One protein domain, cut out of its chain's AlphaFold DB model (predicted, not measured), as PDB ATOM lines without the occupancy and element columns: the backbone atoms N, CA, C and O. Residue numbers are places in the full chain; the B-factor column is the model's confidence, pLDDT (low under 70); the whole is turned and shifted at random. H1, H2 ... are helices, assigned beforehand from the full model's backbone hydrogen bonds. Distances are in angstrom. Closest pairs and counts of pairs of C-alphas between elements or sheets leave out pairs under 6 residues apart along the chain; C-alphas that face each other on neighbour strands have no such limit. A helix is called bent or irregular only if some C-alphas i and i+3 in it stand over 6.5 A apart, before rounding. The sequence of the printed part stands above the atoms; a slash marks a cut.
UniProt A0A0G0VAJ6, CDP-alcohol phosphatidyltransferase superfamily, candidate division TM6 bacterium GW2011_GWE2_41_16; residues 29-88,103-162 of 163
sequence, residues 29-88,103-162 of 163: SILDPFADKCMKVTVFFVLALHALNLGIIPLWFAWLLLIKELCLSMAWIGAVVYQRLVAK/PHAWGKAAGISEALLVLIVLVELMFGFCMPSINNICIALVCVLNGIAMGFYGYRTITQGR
ATOM      1  N   SER A  29     171.850 165.690 159.705       61.12
ATOM      2  CA  SER A  29     171.317 165.222 158.404       61.12
ATOM      3  C   SER A  29     172.057 164.016 157.795       61.12
ATOM      4  O   SER A  29     171.582 163.424 156.827       61.12
ATOM      5  N   ILE A  30     173.210 163.632 158.350       62.16
ATOM      6  CA  ILE A  30     173.994 162.451 157.944       62.16
ATOM      7  C   ILE A  30     173.878 161.336 158.977       62.16
ATOM      8  O   ILE A  30     173.904 160.163 158.607       62.16
ATOM      9  N   LEU A  31     173.733 161.700 160.252       67.56
ATOM     10  CA  LEU A  31     173.451 160.757 161.323       67.56
ATOM     11  C   LEU A  31     172.054 160.145 161.184       67.56
ATOM     12  O   LEU A  31     171.910 158.960 161.452       67.56
ATOM     13  N   ASP A  32     171.060 160.898 160.707       68.12
ATOM     14  CA  ASP A  32     169.670 160.429 160.605       68.12
ATOM     15  C   ASP A  32     169.519 159.198 159.679       68.12
ATOM     16  O   ASP A  32     169.055 158.146 160.122       68.12
ATOM     17  N   PRO A  33     170.032 159.213 158.428       65.94
ATOM     18  CA  PRO A  33     169.984 158.038 157.556       65.94
ATOM     19  C   PRO A  33     170.950 156.924 157.985       65.94
ATOM     20  O   PRO A  33     170.830 155.788 157.522       65.94
ATOM     21  N   PHE A  34     171.951 157.247 158.811       67.94
ATOM     22  CA  PHE A  34     172.880 156.269 159.369       67.94
ATOM     23  C   PHE A  34     172.219 155.488 160.509       67.94
ATOM     24  O   PHE A  34     172.267 154.260 160.505       67.94
ATOM     25  N   ALA A  35     171.527 156.184 161.413       72.56
ATOM     26  CA  ALA A  35     170.764 155.594 162.505       72.56
ATOM     27  C   ALA A  35     169.661 154.661 161.983       72.56
ATOM     28  O   ALA A  35     169.575 153.521 162.437       72.56
ATOM     29  N   ASP A  36     168.902 155.084 160.963       72.81
ATOM     30  CA  ASP A  36     167.878 154.242 160.320       72.81
ATOM     31  C   ASP A  36     168.463 152.931 159.745       72.81
ATOM     32  O   ASP A  36     167.887 151.847 159.870       72.81
ATOM     33  N   LYS A  37     169.666 152.989 159.160       72.75
ATOM     34  CA  LYS A  37     170.352 151.791 158.645       72.75
ATOM     35  C   LYS A  37     170.889 150.899 159.754       72.75
ATOM     36  O   LYS A  37     170.731 149.682 159.665       72.75
ATOM     37  N   CYS A  38     171.497 151.477 160.788       74.69
ATOM     38  CA  CYS A  38     171.977 150.725 161.943       74.69
ATOM     39  C   CYS A  38     170.828 149.996 162.637       74.69
ATOM     40  O   CYS A  38     170.953 148.805 162.899       74.69
ATOM     41  N   MET A  39     169.692 150.666 162.840       78.75
ATOM     42  CA  MET A  39     168.503 150.067 163.444       78.75
ATOM     43  C   MET A  39     168.068 148.807 162.689       78.75
ATOM     44  O   MET A  39     167.912 147.751 163.302       78.75
ATOM     45  N   LYS A  40     167.941 148.878 161.358       77.56
ATOM     46  CA  LYS A  40     167.570 147.710 160.546       77.56
ATOM     47  C   LYS A  40     168.592 146.582 160.650       77.56
ATOM     48  O   LYS A  40     168.197 145.442 160.876       77.56
ATOM     49  N   VAL A  41     169.887 146.882 160.540       78.56
ATOM     50  CA  VAL A  41     170.950 145.869 160.661       78.56
ATOM     51  C   VAL A  41     170.914 145.196 162.033       78.56
ATOM     52  O   VAL A  41     170.989 143.973 162.105       78.56
ATOM     53  N   THR A  42     170.745 145.958 163.114       78.38
ATOM     54  CA  THR A  42     170.666 145.417 164.476       78.38
ATOM     55  C   THR A  42     169.428 144.547 164.669       78.38
ATOM     56  O   THR A  42     169.551 143.446 165.203       78.38
ATOM     57  N   VAL A  43     168.255 144.986 164.200       80.81
ATOM     58  CA  VAL A  43     167.016 144.191 164.273       80.81
ATOM     59  C   VAL A  43     167.179 142.875 163.517       80.81
ATOM     60  O   VAL A  43     166.897 141.817 164.075       80.81
ATOM     61  N   PHE A  44     167.700 142.915 162.288       77.12
ATOM     62  CA  PHE A  44     167.965 141.704 161.512       77.12
ATOM     63  C   PHE A  44     168.987 140.792 162.180       77.12
ATOM     64  O   PHE A  44     168.801 139.580 162.179       77.12
ATOM     65  N   PHE A  45     170.043 141.352 162.766       78.81
ATOM     66  CA  PHE A  45     171.080 140.578 163.439       78.81
ATOM     67  C   PHE A  45     170.538 139.851 164.673       78.81
ATOM     68  O   PHE A  45     170.746 138.649 164.825       78.81
ATOM     69  N   VAL A  46     169.785 140.550 165.526       77.38
ATOM     70  CA  VAL A  46     169.161 139.955 166.717       77.38
ATOM     71  C   VAL A  46     168.121 138.907 166.320       77.38
ATOM     72  O   VAL A  46     168.125 137.806 166.872       77.38
ATOM     73  N   LEU A  47     167.272 139.211 165.331       75.44
ATOM     74  CA  LEU A  47     166.270 138.274 164.828       75.44
ATOM     75  C   LEU A  47     166.930 137.028 164.238       75.44
ATOM     76  O   LEU A  47     166.500 135.921 164.534       75.44
ATOM     77  N   ALA A  48     167.996 137.199 163.453       71.81
ATOM     78  CA  ALA A  48     168.746 136.096 162.877       71.81
ATOM     79  C   ALA A  48     169.342 135.200 163.963       71.81
ATOM     80  O   ALA A  48     169.175 133.993 163.874       71.81
ATOM     81  N   LEU A  49     169.977 135.765 164.998       72.75
ATOM     82  CA  LEU A  49     170.546 134.986 166.106       72.75
ATOM     83  C   LEU A  49     169.478 134.198 166.872       72.75
ATOM     84  O   LEU A  49     169.686 133.030 167.204       72.75
ATOM     85  N   HIS A  50     168.331 134.819 167.146       71.19
ATOM     86  CA  HIS A  50     167.263 134.175 167.907       71.19
ATOM     87  C   HIS A  50     166.524 133.119 167.074       71.19
ATOM     88  O   HIS A  50     166.304 131.999 167.533       71.19
ATOM     89  N   ALA A  51     166.228 133.440 165.815       67.56
ATOM     90  CA  ALA A  51     165.630 132.517 164.861       67.56
ATOM     91  C   ALA A  51     166.563 131.352 164.503       67.56
ATOM     92  O   ALA A  51     166.064 130.277 164.177       67.56
ATOM     93  N   LEU A  52     167.889 131.534 164.598       67.56
ATOM     94  CA  LEU A  52     168.865 130.461 164.398       67.56
ATOM     95  C   LEU A  52     168.716 129.359 165.440       67.56
ATOM     96  O   LEU A  52     168.694 128.182 165.096       67.56
ATOM     97  N   ASN A  53     168.590 129.756 166.708       69.44
ATOM     98  CA  ASN A  53     168.449 128.820 167.820       69.44
ATOM     99  C   ASN A  53     167.126 128.049 167.759       69.44
ATOM    100  O   ASN A  53     167.047 126.926 168.244       69.44
ATOM    101  N   LEU A  54     166.098 128.649 167.153       68.62
ATOM    102  CA  LEU A  54     164.759 128.075 167.026       68.62
ATOM    103  C   LEU A  54     164.522 127.374 165.673       68.62
ATOM    104  O   LEU A  54     163.466 126.781 165.475       68.62
ATOM    105  N   GLY A  55     165.472 127.447 164.731       69.75
ATOM    106  CA  GLY A  55     165.344 126.869 163.387       69.75
ATOM    107  C   GLY A  55     164.286 127.533 162.492       69.75
ATOM    108  O   GLY A  55     163.890 126.953 161.485       69.75
ATOM    109  N   ILE A  56     163.824 128.736 162.848       73.00
ATOM    110  CA  ILE A  56     162.724 129.452 162.177       73.00
ATOM    111  C   ILE A  56     163.188 130.038 160.838       73.00
ATOM    112  O   ILE A  56     162.454 130.018 159.849       73.00
ATOM    113  N   ILE A  57     164.418 130.558 160.810       77.44
ATOM    114  CA  ILE A  57     165.028 131.173 159.629       77.44
ATOM    115  C   ILE A  57     166.321 130.417 159.306       77.44
ATOM    116  O   ILE A  57     167.166 130.244 160.187       77.44
ATOM    117  N   PRO A  58     166.529 129.996 158.048       80.75
ATOM    118  CA  PRO A  58     167.751 129.313 157.668       80.75
ATOM    119  C   PRO A  58     168.961 130.258 157.683       80.75
ATOM    120  O   PRO A  58     168.898 131.402 157.225       80.75
ATOM    121  N   LEU A  59     170.106 129.744 158.147       78.88
ATOM    122  CA  LEU A  59     171.345 130.512 158.333       78.88
ATOM    123  C   LEU A  59     171.813 131.231 157.055       78.88
ATOM    124  O   LEU A  59     172.283 132.367 157.112       78.88
ATOM    125  N   TRP A  60     171.671 130.585 155.894       82.75
ATOM    126  CA  TRP A  60     172.086 131.155 154.609       82.75
ATOM    127  C   TRP A  60     171.312 132.434 154.258       82.75
ATOM    128  O   TRP A  60     171.878 133.348 153.661       82.75
ATOM    129  N   PHE A  61     170.043 132.530 154.660       83.12
ATOM    130  CA  PHE A  61     169.198 133.682 154.361       83.12
ATOM    131  C   PHE A  61     169.569 134.890 155.225       83.12
ATOM    132  O   PHE A  61     169.674 136.006 154.716       83.12
ATOM    133  N   ALA A  62     169.853 134.655 156.509       79.88
ATOM    134  CA  ALA A  62     170.348 135.687 157.414       79.88
ATOM    135  C   ALA A  62     171.654 136.317 156.903       79.88
ATOM    136  O   ALA A  62     171.766 137.543 156.836       79.88
ATOM    137  N   TRP A  63     172.616 135.492 156.475       81.88
ATOM    138  CA  TRP A  63     173.869 135.986 155.896       81.88
ATOM    139  C   TRP A  63     173.655 136.769 154.600       81.88
ATOM    140  O   TRP A  63     174.267 137.822 154.423       81.88
ATOM    141  N   LEU A  64     172.771 136.303 153.714       84.88
ATOM    142  CA  LEU A  64     172.468 136.982 152.452       84.88
ATOM    143  C   LEU A  64     171.902 138.391 152.692       84.88
ATOM    144  O   LEU A  64     172.380 139.358 152.092       84.88
ATOM    145  N   LEU A  65     170.932 138.521 153.601       82.38
ATOM    146  CA  LEU A  65     170.362 139.815 153.989       82.38
ATOM    147  C   LEU A  65     171.407 140.744 154.609       82.38
ATOM    148  O   LEU A  65     171.492 141.914 154.235       82.38
ATOM    149  N   LEU A  66     172.230 140.223 155.521       82.50
ATOM    150  CA  LEU A  66     173.239 141.016 156.216       82.50
ATOM    151  C   LEU A  66     174.312 141.540 155.251       82.50
ATOM    152  O   LEU A  66     174.636 142.727 155.270       82.50
ATOM    153  N   ILE A  67     174.810 140.689 154.349       84.50
ATOM    154  CA  ILE A  67     175.769 141.087 153.308       84.50
ATOM    155  C   ILE A  67     175.150 142.134 152.373       84.50
ATOM    156  O   ILE A  67     175.813 143.121 152.043       84.50
ATOM    157  N   LYS A  68     173.880 141.972 151.980       83.31
ATOM    158  CA  LYS A  68     173.157 142.956 151.157       83.31
ATOM    159  C   LYS A  68     173.088 144.324 151.843       83.31
ATOM    160  O   LYS A  68     173.439 145.328 151.220       83.31
ATOM    161  N   GLU A  69     172.666 144.381 153.107       81.38
ATOM    162  CA  GLU A  69     172.551 145.642 153.856       81.38
ATOM    163  C   GLU A  69     173.920 146.306 154.084       81.38
ATOM    164  O   GLU A  69     174.057 147.529 153.964       81.38
ATOM    165  N   LEU A  70     174.972 145.514 154.322       82.88
ATOM    166  CA  LEU A  70     176.346 146.016 154.397       82.88
ATOM    167  C   LEU A  70     176.826 146.576 153.051       82.88
ATOM    168  O   LEU A  70     177.421 147.650 153.001       82.88
ATOM    169  N   CYS A  71     176.523 145.904 151.941       83.25
ATOM    170  CA  CYS A  71     176.903 146.374 150.611       83.25
ATOM    171  C   CYS A  71     176.184 147.689 150.249       83.25
ATOM    172  O   CYS A  71     176.820 148.653 149.817       83.25
ATOM    173  N   LEU A  72     174.872 147.771 150.501       79.31
ATOM    174  CA  LEU A  72     174.071 148.978 150.265       79.31
ATOM    175  C   LEU A  72     174.485 150.148 151.171       79.31
ATOM    176  O   LEU A  72     174.484 151.307 150.738       79.31
ATOM    177  N   SER A  73     174.845 149.874 152.426       76.88
ATOM    178  CA  SER A  73     175.341 150.905 153.343       76.88
ATOM    179  C   SER A  73     176.715 151.423 152.916       76.88
ATOM    180  O   SER A  73     176.871 152.641 152.798       76.88
ATOM    181  N   MET A  74     177.655 150.539 152.566       79.06
ATOM    182  CA  MET A  74     178.970 150.912 152.030       79.06
ATOM    183  C   MET A  74     178.863 151.716 150.730       79.06
ATOM    184  O   MET A  74     179.499 152.763 150.603       79.06
ATOM    185  N   ALA A  75     178.017 151.291 149.786       78.81
ATOM    186  CA  ALA A  75     177.800 152.011 148.531       78.81
ATOM    187  C   ALA A  75     177.258 153.431 148.763       78.81
ATOM    188  O   ALA A  75     177.681 154.386 148.106       78.81
ATOM    189  N   TRP A  76     176.350 153.596 149.728       77.69
ATOM    190  CA  TRP A  76     175.822 154.909 150.095       77.69
ATOM    191  C   TRP A  76     176.882 155.803 150.745       77.69
ATOM    192  O   TRP A  76     177.007 156.964 150.358       77.69
ATOM    193  N   ILE A  77     177.673 155.269 151.684       77.38
ATOM    194  CA  ILE A  77     178.780 156.009 152.310       77.38
ATOM    195  C   ILE A  77     179.787 156.438 151.238       77.38
ATOM    196  O   ILE A  77     180.157 157.611 151.185       77.38
ATOM    197  N   GLY A  78     180.167 155.530 150.334       78.81
ATOM    198  CA  GLY A  78     181.058 155.820 149.211       78.81
ATOM    199  C   GLY A  78     180.528 156.938 148.312       78.81
ATOM    200  O   GLY A  78     181.269 157.867 147.994       78.81
ATOM    201  N   ALA A  79     179.236 156.918 147.972       74.69
ATOM    202  CA  ALA A  79     178.604 157.981 147.190       74.69
ATOM    203  C   ALA A  79     178.635 159.340 147.916       74.69
ATOM    204  O   ALA A  79     178.968 160.358 147.306       74.69
ATOM    205  N   VAL A  80     178.343 159.368 149.220       74.50
ATOM    206  CA  VAL A  80     178.386 160.595 150.037       74.50
ATOM    207  C   VAL A  80     179.816 161.139 150.154       74.50
ATOM    208  O   VAL A  80     180.032 162.346 150.006       74.50
ATOM    209  N   VAL A  81     180.806 160.271 150.384       78.75
ATOM    210  CA  VAL A  81     182.226 160.652 150.462       78.75
ATOM    211  C   VAL A  81     182.721 161.167 149.110       78.75
ATOM    212  O   VAL A  81     183.309 162.248 149.060       78.75
ATOM    213  N   TYR A  82     182.421 160.466 148.012       77.38
ATOM    214  CA  TYR A  82     182.784 160.883 146.656       77.38
ATOM    215  C   TYR A  82     182.260 162.288 146.341       77.38
ATOM    216  O   TYR A  82     183.014 163.153 145.895       77.38
ATOM    217  N   GLN A  83     180.994 162.563 146.664       68.25
ATOM    218  CA  GLN A  83     180.422 163.894 146.479       68.25
ATOM    219  C   GLN A  83     181.140 164.967 147.287       68.25
ATOM    220  O   GLN A  83     181.371 166.051 146.768       68.25
ATOM    221  N   ARG A  84     181.522 164.690 148.536       69.56
ATOM    222  CA  ARG A  84     182.243 165.665 149.366       69.56
ATOM    223  C   ARG A  84     183.650 165.954 148.852       69.56
ATOM    224  O   ARG A  84     184.097 167.096 148.946       69.56
ATOM    225  N   LEU A  85     184.328 164.949 148.300       71.75
ATOM    226  CA  LEU A  85     185.653 165.113 147.700       71.75
ATOM    227  C   LEU A  85     185.582 165.916 146.391       71.75
ATOM    228  O   LEU A  85     186.403 166.807 146.180       71.75
ATOM    229  N   VAL A  86     184.574 165.662 145.550       67.12
ATOM    230  CA  VAL A  86     184.406 166.336 144.247       67.12
ATOM    231  C   VAL A  86     183.756 167.724 144.377       67.12
ATOM    232  O   VAL A  86     184.136 168.649 143.659       67.12
ATOM    233  N   ALA A  87     182.849 167.934 145.337       56.22
ATOM    234  CA  ALA A  87     182.168 169.216 145.561       56.22
ATOM    235  C   ALA A  87     183.111 170.359 145.978       56.22
ATOM    236  O   ALA A  87     182.749 171.525 145.833       56.22
ATOM    237  N   LYS A  88     184.338 170.061 146.429       47.91
ATOM    238  CA  LYS A  88     185.354 171.087 146.722       47.91
ATOM    239  C   LYS A  88     185.862 171.845 145.481       47.91
ATOM    240  O   LYS A  88     186.535 172.855 145.653       47.91
ATOM    241  N   PRO A 103     163.333 157.415 144.432       50.94
ATOM    242  CA  PRO A 103     162.887 156.309 145.254       50.94
ATOM    243  C   PRO A 103     162.249 155.292 144.320       50.94
ATOM    244  O   PRO A 103     161.185 155.540 143.754       50.94
ATOM    245  N   HIS A 104     162.958 154.198 144.067       62.03
ATOM    246  CA  HIS A 104     162.505 153.220 143.103       62.03
ATOM    247  C   HIS A 104     161.500 152.309 143.796       62.03
ATOM    248  O   HIS A 104     161.762 151.822 144.896       62.03
ATOM    249  N   ALA A 105     160.344 152.105 143.161       70.88
ATOM    250  CA  ALA A 105     159.249 151.328 143.729       70.88
ATOM    251  C   ALA A 105     159.700 149.916 144.147       70.88
ATOM    252  O   ALA A 105     159.295 149.447 145.202       70.88
ATOM    253  N   TRP A 106     160.623 149.304 143.395       72.31
ATOM    254  CA  TRP A 106     161.178 147.977 143.687       72.31
ATOM    255  C   TRP A 106     162.014 147.918 144.968       72.31
ATOM    256  O   TRP A 106     161.868 146.982 145.744       72.31
ATOM    257  N   GLY A 107     162.837 148.937 145.239       74.81
ATOM    258  CA  GLY A 107     163.597 149.006 146.491       74.81
ATOM    259  C   GLY A 107     162.689 149.224 147.703       74.81
ATOM    260  O   GLY A 107     162.899 148.625 148.753       74.81
ATOM    261  N   LYS A 108     161.628 150.029 147.540       77.12
ATOM    262  CA  LYS A 108     160.593 150.194 148.572       77.12
ATOM    263  C   LYS A 108     159.825 148.895 148.816       77.12
ATOM    264  O   LYS A 108     159.639 148.529 149.966       77.12
ATOM    265  N   ALA A 109     159.415 148.200 147.756       82.81
ATOM    266  CA  ALA A 109     158.701 146.930 147.856       82.81
ATOM    267  C   ALA A 109     159.543 145.852 148.557       82.81
ATOM    268  O   ALA A 109     159.035 145.182 149.452       82.81
ATOM    269  N   ALA A 110     160.834 145.746 148.222       84.31
ATOM    270  CA  ALA A 110     161.761 144.846 148.906       84.31
ATOM    271  C   ALA A 110     161.870 145.176 150.407       84.31
ATOM    272  O   ALA A 110     161.675 144.294 151.242       84.31
ATOM    273  N   GLY A 111     162.051 146.453 150.762       83.38
ATOM    274  CA  GLY A 111     162.093 146.879 152.167       83.38
ATOM    275  C   GLY A 111     160.782 146.640 152.929       83.38
ATOM    276  O   GLY A 111     160.809 146.261 154.096       83.38
ATOM    277  N   ILE A 112     159.626 146.804 152.278       85.81
ATOM    278  CA  ILE A 112     158.318 146.488 152.881       85.81
ATOM    279  C   ILE A 112     158.200 144.983 153.138       85.81
ATOM    280  O   ILE A 112     157.761 144.586 154.214       85.81
ATOM    281  N   SER A 113     158.612 144.147 152.180       85.69
ATOM    282  CA  SER A 113     158.577 142.690 152.355       85.69
ATOM    283  C   SER A 113     159.487 142.214 153.489       85.69
ATOM    284  O   SER A 113     159.111 141.330 154.254       85.69
ATOM    285  N   GLU A 114     160.647 142.850 153.650       85.19
ATOM    286  CA  GLU A 114     161.575 142.622 154.757       85.19
ATOM    287  C   GLU A 114     160.958 142.990 156.106       85.19
ATOM    288  O   GLU A 114     160.968 142.177 157.029       85.19
ATOM    289  N   ALA A 115     160.378 144.187 156.212       85.94
ATOM    290  CA  ALA A 115     159.714 144.628 157.434       85.94
ATOM    291  C   ALA A 115     158.541 143.708 157.810       85.94
ATOM    292  O   ALA A 115     158.348 143.401 158.985       85.94
ATOM    293  N   LEU A 116     157.790 143.228 156.815       88.75
ATOM    294  CA  LEU A 116     156.683 142.296 157.016       88.75
ATOM    295  C   LEU A 116     157.167 140.923 157.503       88.75
ATOM    296  O   LEU A 116     156.567 140.373 158.423       88.75
ATOM    297  N   LEU A 117     158.269 140.397 156.958       86.56
ATOM    298  CA  LEU A 117     158.884 139.163 157.460       86.56
ATOM    299  C   LEU A 117     159.330 139.320 158.920       86.56
ATOM    300  O   LEU A 117     159.019 138.467 159.748       86.56
ATOM    301  N   VAL A 118     160.021 140.417 159.247       84.62
ATOM    302  CA  VAL A 118     160.456 140.704 160.624       84.62
ATOM    303  C   VAL A 118     159.257 140.772 161.569       84.62
ATOM    304  O   VAL A 118     159.304 140.200 162.656       84.62
ATOM    305  N   LEU A 119     158.170 141.423 161.149       85.69
ATOM    306  CA  LEU A 119     156.945 141.513 161.937       85.69
ATOM    307  C   LEU A 119     156.321 140.134 162.191       85.69
ATOM    308  O   LEU A 119     155.955 139.847 163.327       85.69
ATOM    309  N   ILE A 120     156.225 139.278 161.169       85.06
ATOM    310  CA  ILE A 120     155.683 137.916 161.308       85.06
ATOM    311  C   ILE A 120     156.517 137.108 162.302       85.06
ATOM    312  O   ILE A 120     155.962 136.538 163.237       85.06
ATOM    313  N   VAL A 121     157.843 137.121 162.160       83.06
ATOM    314  CA  VAL A 121     158.734 136.369 163.057       83.06
ATOM    315  C   VAL A 121     158.673 136.914 164.487       83.06
ATOM    316  O   VAL A 121     158.701 136.144 165.443       83.06
ATOM    317  N   LEU A 122     158.538 138.233 164.670       83.38
ATOM    318  CA  LEU A 122     158.320 138.821 165.996       83.38
ATOM    319  C   LEU A 122     157.004 138.352 166.626       83.38
ATOM    320  O   LEU A 122     156.977 138.058 167.819       83.38
ATOM    321  N   VAL A 123     155.925 138.261 165.847       84.69
ATOM    322  CA  VAL A 123     154.637 137.730 166.315       84.69
ATOM    323  C   VAL A 123     154.778 136.255 166.702       84.69
ATOM    324  O   VAL A 123     154.357 135.870 167.789       84.69
ATOM    325  N   GLU A 124     155.428 135.441 165.874       82.94
ATOM    326  CA  GLU A 124     155.713 134.034 166.186       82.94
ATOM    327  C   GLU A 124     156.497 133.875 167.498       82.94
ATOM    328  O   GLU A 124     156.115 133.078 168.355       82.94
ATOM    329  N   LEU A 125     157.522 134.706 167.711       80.38
ATOM    330  CA  LEU A 125     158.300 134.740 168.953       80.38
ATOM    331  C   LEU A 125     157.472 135.168 170.173       80.38
ATOM    332  O   LEU A 125     157.653 134.614 171.254       80.38
ATOM    333  N   MET A 126     156.570 136.142 170.019       82.69
ATOM    334  CA  MET A 126     155.727 136.646 171.114       82.69
ATOM    335  C   MET A 126     154.677 135.628 171.565       82.69
ATOM    336  O   MET A 126     154.392 135.529 172.757       82.69
ATOM    337  N   PHE A 127     154.090 134.890 170.624       83.19
ATOM    338  CA  PHE A 127     153.026 133.928 170.916       83.19
ATOM    339  C   PHE A 127     153.522 132.481 171.051       83.19
ATOM    340  O   PHE A 127     152.743 131.609 171.431       83.19
ATOM    341  N   GLY A 128     154.796 132.210 170.749       76.88
ATOM    342  CA  GLY A 128     155.370 130.863 170.783       76.88
ATOM    343  C   GLY A 128     154.823 129.929 169.697       76.88
ATOM    344  O   GLY A 128     154.948 128.711 169.821       76.88
ATOM    345  N   PHE A 129     154.201 130.472 168.646       76.94
ATOM    346  CA  PHE A 129     153.763 129.696 167.486       76.94
ATOM    347  C   PHE A 129     154.900 129.583 166.476       76.94
ATOM    348  O   PHE A 129     155.645 130.533 166.270       76.94
ATOM    349  N   CYS A 130     155.006 128.435 165.810       71.62
ATOM    350  CA  CYS A 130     156.003 128.213 164.770       71.62
ATOM    351  C   CYS A 130     155.297 127.689 163.516       71.62
ATOM    352  O   CYS A 130     154.806 126.557 163.518       71.62
ATOM    353  N   MET A 131     155.203 128.511 162.464       78.25
ATOM    354  CA  MET A 131     154.564 128.143 161.194       78.25
ATOM    355  C   MET A 131     155.601 128.121 160.057       78.25
ATOM    356  O   MET A 131     155.643 129.023 159.215       78.25
ATOM    357  N   PRO A 132     156.433 127.064 159.964       79.88
ATOM    358  CA  PRO A 132     157.571 127.021 159.042       79.88
ATOM    359  C   PRO A 132     157.179 127.166 157.562       79.88
ATOM    360  O   PRO A 132     157.936 127.731 156.773       79.88
ATOM    361  N   SER A 133     155.984 126.711 157.165       83.62
ATOM    362  CA  SER A 133     155.480 126.883 155.796       83.62
ATOM    363  C   SER A 133     155.287 128.355 155.422       83.62
ATOM    364  O   SER A 133     155.633 128.747 154.310       83.62
ATOM    365  N   ILE A 134     154.776 129.176 156.345       83.44
ATOM    366  CA  ILE A 134     154.550 130.611 156.119       83.44
ATOM    367  C   ILE A 134     155.897 131.327 156.021       83.44
ATOM    368  O   ILE A 134     156.131 132.068 155.066       83.44
ATOM    369  N   ASN A 135     156.819 131.024 156.936       84.38
ATOM    370  CA  ASN A 135     158.153 131.619 156.940       84.38
ATOM    371  C   ASN A 135     158.920 131.335 155.653       84.38
ATOM    372  O   ASN A 135     159.469 132.261 155.061       84.38
ATOM    373  N   ASN A 136     158.896 130.096 155.159       85.94
ATOM    374  CA  ASN A 136     159.561 129.743 153.905       85.94
ATOM    375  C   ASN A 136     158.979 130.500 152.698       85.94
ATOM    376  O   ASN A 136     159.739 130.943 151.833       85.94
ATOM    377  N   ILE A 137     157.657 130.700 152.650       87.06
ATOM    378  CA  ILE A 137     157.000 131.487 151.594       87.06
ATOM    379  C   ILE A 137     157.411 132.961 151.688       87.06
ATOM    380  O   ILE A 137     157.777 133.565 150.678       87.06
ATOM    381  N   CYS A 138     157.396 133.540 152.889       85.75
ATOM    382  CA  CYS A 138     157.808 134.924 153.109       85.75
ATOM    383  C   CYS A 138     159.291 135.135 152.770       85.75
ATOM    384  O   CYS A 138     159.630 136.099 152.087       85.75
ATOM    385  N   ILE A 139     160.167 134.209 153.168       86.50
ATOM    386  CA  ILE A 139     161.594 134.204 152.821       86.50
ATOM    387  C   ILE A 139     161.781 134.154 151.300       86.50
ATOM    388  O   ILE A 139     162.534 134.957 150.748       86.50
ATOM    389  N   ALA A 140     161.070 133.261 150.606       87.00
ATOM    390  CA  ALA A 140     161.139 133.160 149.150       87.00
ATOM    391  C   ALA A 140     160.691 134.466 148.473       87.00
ATOM    392  O   ALA A 140     161.364 134.956 147.564       87.00
ATOM    393  N   LEU A 141     159.603 135.070 148.956       88.69
ATOM    394  CA  LEU A 141     159.092 136.344 148.457       88.69
ATOM    395  C   LEU A 141     160.104 137.483 148.663       88.69
ATOM    396  O   LEU A 141     160.366 138.244 147.728       88.69
ATOM    397  N   VAL A 142     160.723 137.566 149.843       87.94
ATOM    398  CA  VAL A 142     161.776 138.551 150.144       87.94
ATOM    399  C   VAL A 142     162.991 138.346 149.240       87.94
ATOM    400  O   VAL A 142     163.517 139.323 148.702       87.94
ATOM    401  N   CYS A 143     163.423 137.101 149.021       87.69
ATOM    402  CA  CYS A 143     164.519 136.770 148.105       87.69
ATOM    403  C   CYS A 143     164.229 137.232 146.672       87.69
ATOM    404  O   CYS A 143     165.071 137.887 146.057       87.69
ATOM    405  N   VAL A 144     163.039 136.927 146.147       88.75
ATOM    406  CA  VAL A 144     162.645 137.292 144.779       88.75
ATOM    407  C   VAL A 144     162.598 138.810 144.616       88.75
ATOM    408  O   VAL A 144     163.199 139.347 143.683       88.75
ATOM    409  N   LEU A 145     161.948 139.525 145.538       87.38
ATOM    410  CA  LEU A 145     161.843 140.984 145.463       87.38
ATOM    411  C   LEU A 145     163.202 141.674 145.612       87.38
ATOM    412  O   LEU A 145     163.485 142.616 144.868       87.38
ATOM    413  N   ASN A 146     164.064 141.194 146.511       86.38
ATOM    414  CA  ASN A 146     165.423 141.718 146.641       86.38
ATOM    415  C   ASN A 146     166.283 141.422 145.411       86.38
ATOM    416  O   ASN A 146     167.032 142.297 144.975       86.38
ATOM    417  N   GLY A 147     166.161 140.229 144.825       86.00
ATOM    418  CA  GLY A 147     166.850 139.871 143.586       86.00
ATOM    419  C   GLY A 147     166.454 140.792 142.431       86.00
ATOM    420  O   GLY A 147     167.323 141.349 141.759       86.00
ATOM    421  N   ILE A 148     165.150 141.044 142.260       86.06
ATOM    422  CA  ILE A 148     164.635 141.996 141.262       86.06
ATOM    423  C   ILE A 148     165.157 143.409 141.551       86.06
ATOM    424  O   ILE A 148     165.675 144.074 140.651       86.06
ATOM    425  N   ALA A 149     165.075 143.868 142.802       84.00
ATOM    426  CA  ALA A 149     165.539 145.197 143.189       84.00
ATOM    427  C   ALA A 149     167.040 145.389 142.910       84.00
ATOM    428  O   ALA A 149     167.427 146.425 142.362       84.00
ATOM    429  N   MET A 150     167.875 144.393 143.227       79.12
ATOM    430  CA  MET A 150     169.316 144.419 142.961       79.12
ATOM    431  C   MET A 150     169.644 144.342 141.470       79.12
ATOM    432  O   MET A 150     170.500 145.096 141.008       79.12
ATOM    433  N   GLY A 151     168.942 143.505 140.699       81.56
ATOM    434  CA  GLY A 151     169.114 143.426 139.246       81.56
ATOM    435  C   GLY A 151     168.829 144.765 138.560       81.56
ATOM    436  O   GLY A 151     169.622 145.233 137.740       81.56
ATOM    437  N   PHE A 152     167.755 145.445 138.973       79.81
ATOM    438  CA  PHE A 152     167.456 146.804 138.516       79.81
ATOM    439  C   PHE A 152     168.508 147.824 138.961       79.81
ATOM    440  O   PHE A 152     168.841 148.730 138.193       79.81
ATOM    441  N   TYR A 153     169.041 147.681 140.179       72.19
ATOM    442  CA  TYR A 153     170.124 148.531 140.670       72.19
ATOM    443  C   TYR A 153     171.359 148.392 139.773       72.19
ATOM    444  O   TYR A 153     171.819 149.390 139.226       72.19
ATOM    445  N   GLY A 154     171.821 147.160 139.536       72.31
ATOM    446  CA  GLY A 154     172.993 146.857 138.711       72.31
ATOM    447  C   GLY A 154     172.844 147.284 137.248       72.31
ATOM    448  O   GLY A 154     173.738 147.934 136.704       72.31
ATOM    449  N   TYR A 155     171.695 146.998 136.624       76.25
ATOM    450  CA  TYR A 155     171.417 147.396 135.236       76.25
ATOM    451  C   TYR A 155     171.521 148.914 135.040       76.25
ATOM    452  O   TYR A 155     172.048 149.409 134.036       76.25
ATOM    453  N   ARG A 156     171.046 149.682 136.022       66.44
ATOM    454  CA  ARG A 156     171.054 151.141 135.951       66.44
ATOM    455  C   ARG A 156     172.443 151.738 136.161       66.44
ATOM    456  O   ARG A 156     172.776 152.711 135.488       66.44
ATOM    457  N   THR A 157     173.261 151.158 137.040       67.00
ATOM    458  CA  THR A 157     174.648 151.610 137.235       67.00
ATOM    459  C   THR A 157     175.461 151.462 135.950       67.00
ATOM    460  O   THR A 157     176.211 152.365 135.590       67.00
ATOM    461  N   ILE A 158     175.258 150.363 135.217       67.62
ATOM    462  CA  ILE A 158     175.956 150.093 133.951       67.62
ATOM    463  C   ILE A 158     175.476 151.033 132.836       67.62
ATOM    464  O   ILE A 158     176.284 151.540 132.061       67.62
ATOM    465  N   THR A 159     174.171 151.297 132.755       64.88
ATOM    466  CA  THR A 159     173.606 152.154 131.697       64.88
ATOM    467  C   THR A 159     173.846 153.649 131.927       64.88
ATOM    468  O   THR A 159     173.975 154.384 130.953       64.88
ATOM    469  N   GLN A 160     173.953 154.117 133.177       58.38
ATOM    470  CA  GLN A 160     174.228 155.531 133.488       58.38
ATOM    471  C   GLN A 160     175.719 155.889 133.569       58.38
ATOM    472  O   GLN A 160     176.046 157.068 133.504       58.38
ATOM    473  N   GLY A 161     176.625 154.909 133.660       48.09
ATOM    474  CA  GLY A 161     178.080 155.126 133.610       48.09
ATOM    475  C   GLY A 161     178.661 155.357 132.204       48.09
ATOM    476  O   GLY A 161     179.877 155.393 132.060       48.09
ATOM    477  N   ARG A 162     177.815 155.471 131.168       38.91
ATOM    478  CA  ARG A 162     178.195 155.718 129.761       38.91
ATOM    479  C   ARG A 162     177.933 157.159 129.284       38.91
ATOM    480  O   ARG A 162     177.747 157.367 128.087       38.91
TER     481      ARG A 162
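Overview. This is residues 29 to 88 and 103 to 162 of the 163 residues of the protein "CDP-alcohol phosphatidyltransferase superfamily" of candidate division TM6 bacterium GW2011_GWE2_41_16 (UniProt A0A0G0VAJ6). Two long helical hairpins, H1 with H2 and H3 with H4, come together near the ends where their tight links lie and splay apart toward the other end, with few contacts between the two hairpins. Residues 81 to 88 of H2 and residues 154 to 162, of which 154 to 160 belong to H4, stick out at the splayed end. The printed part has 120 residues with four named helices, H1, H2, H3 and H4 in that order, and no named strand; the class is all helix. It is only just loose, close to compact, with a radius of gyration of the C-alphas of 16.4 A, and elongated, spanning 55 by 29 by 22 A.

Along the chain. H1 is residues 29 to 54, 38.7 A from first to last C-alpha, and begins at C-alpha 29 at (171.317, 165.222, 158.404). H2, residues 59 to 88, is the longest helix, 44.5 A, and its C-alpha 88 lies at (185.354, 171.087, 146.722). It is neither bent nor irregular, but only just: C-alphas 85 and 88 are 6.1 A apart. H3 is residues 105 to 127, 32.9 A. H4 is residues 132 to 160, 41.8 A, and ends at C-alpha 160 at (174.228, 155.531, 133.488).

Arrangement. H1 and H2 form a helical hairpin and touch, with the C-alphas of Ala 48 and Ala 62 closest at 5.7 A. They run opposite ways at a shallow tilt of 12 degrees, and H2 touches H1 with residues 59 to 73 alone. H1 and H3 only just touch, with 3 pairs of C-alphas within 8 A, through residues 44 to 47 of H1 and 118 to 121 of H3 alone. Their closest C-alphas, those of Leu 47 and Val 118, are 7.6 A apart, and the two run the same way at a steep tilt of 45 degrees. H3 and H4 form the other helical hairpin and touch with 20 pairs of C-alphas within 8 A, the closest being those of Ala 110 and Leu 145 at 5.2 A. They run opposite ways at a shallow tilt of 23 degrees. H2 and H4 are close but not clearly touching, the closest C-alphas being those of Phe 61 and Ile 139 at 7.8 A; they run the same way at a shallow tilt of 28 degrees. H1 and H4 are apart, and H2 and H3 are apart. The helix packing is only just mostly aligned, with 2 of the 3 touching pairs at a shallow tilt. In H3 and H4 every O i to N i+4 pair is within hydrogen-bond range; in H1 it is 20 of 22 and in H2 25 of 26.

Size, cuts and confidence. The C-alphas of Lys 88 and Phe 129 are the two farthest apart, at 56.1 A. Without the stretches that stand free, the body spans 43 by 27 by 20 A. Residues 89 to 102 are not printed, and C-alphas 88 and 103 are 26.9 A apart across the cut, which falls in the link from H2 to H3. The links H1 to H2 and H3 to H4 are tight. The mean pLDDT of the printed part is 76.8, and 25 residues are under 70, among them residues 29 to 34, 51 to 55 and 156 to 162.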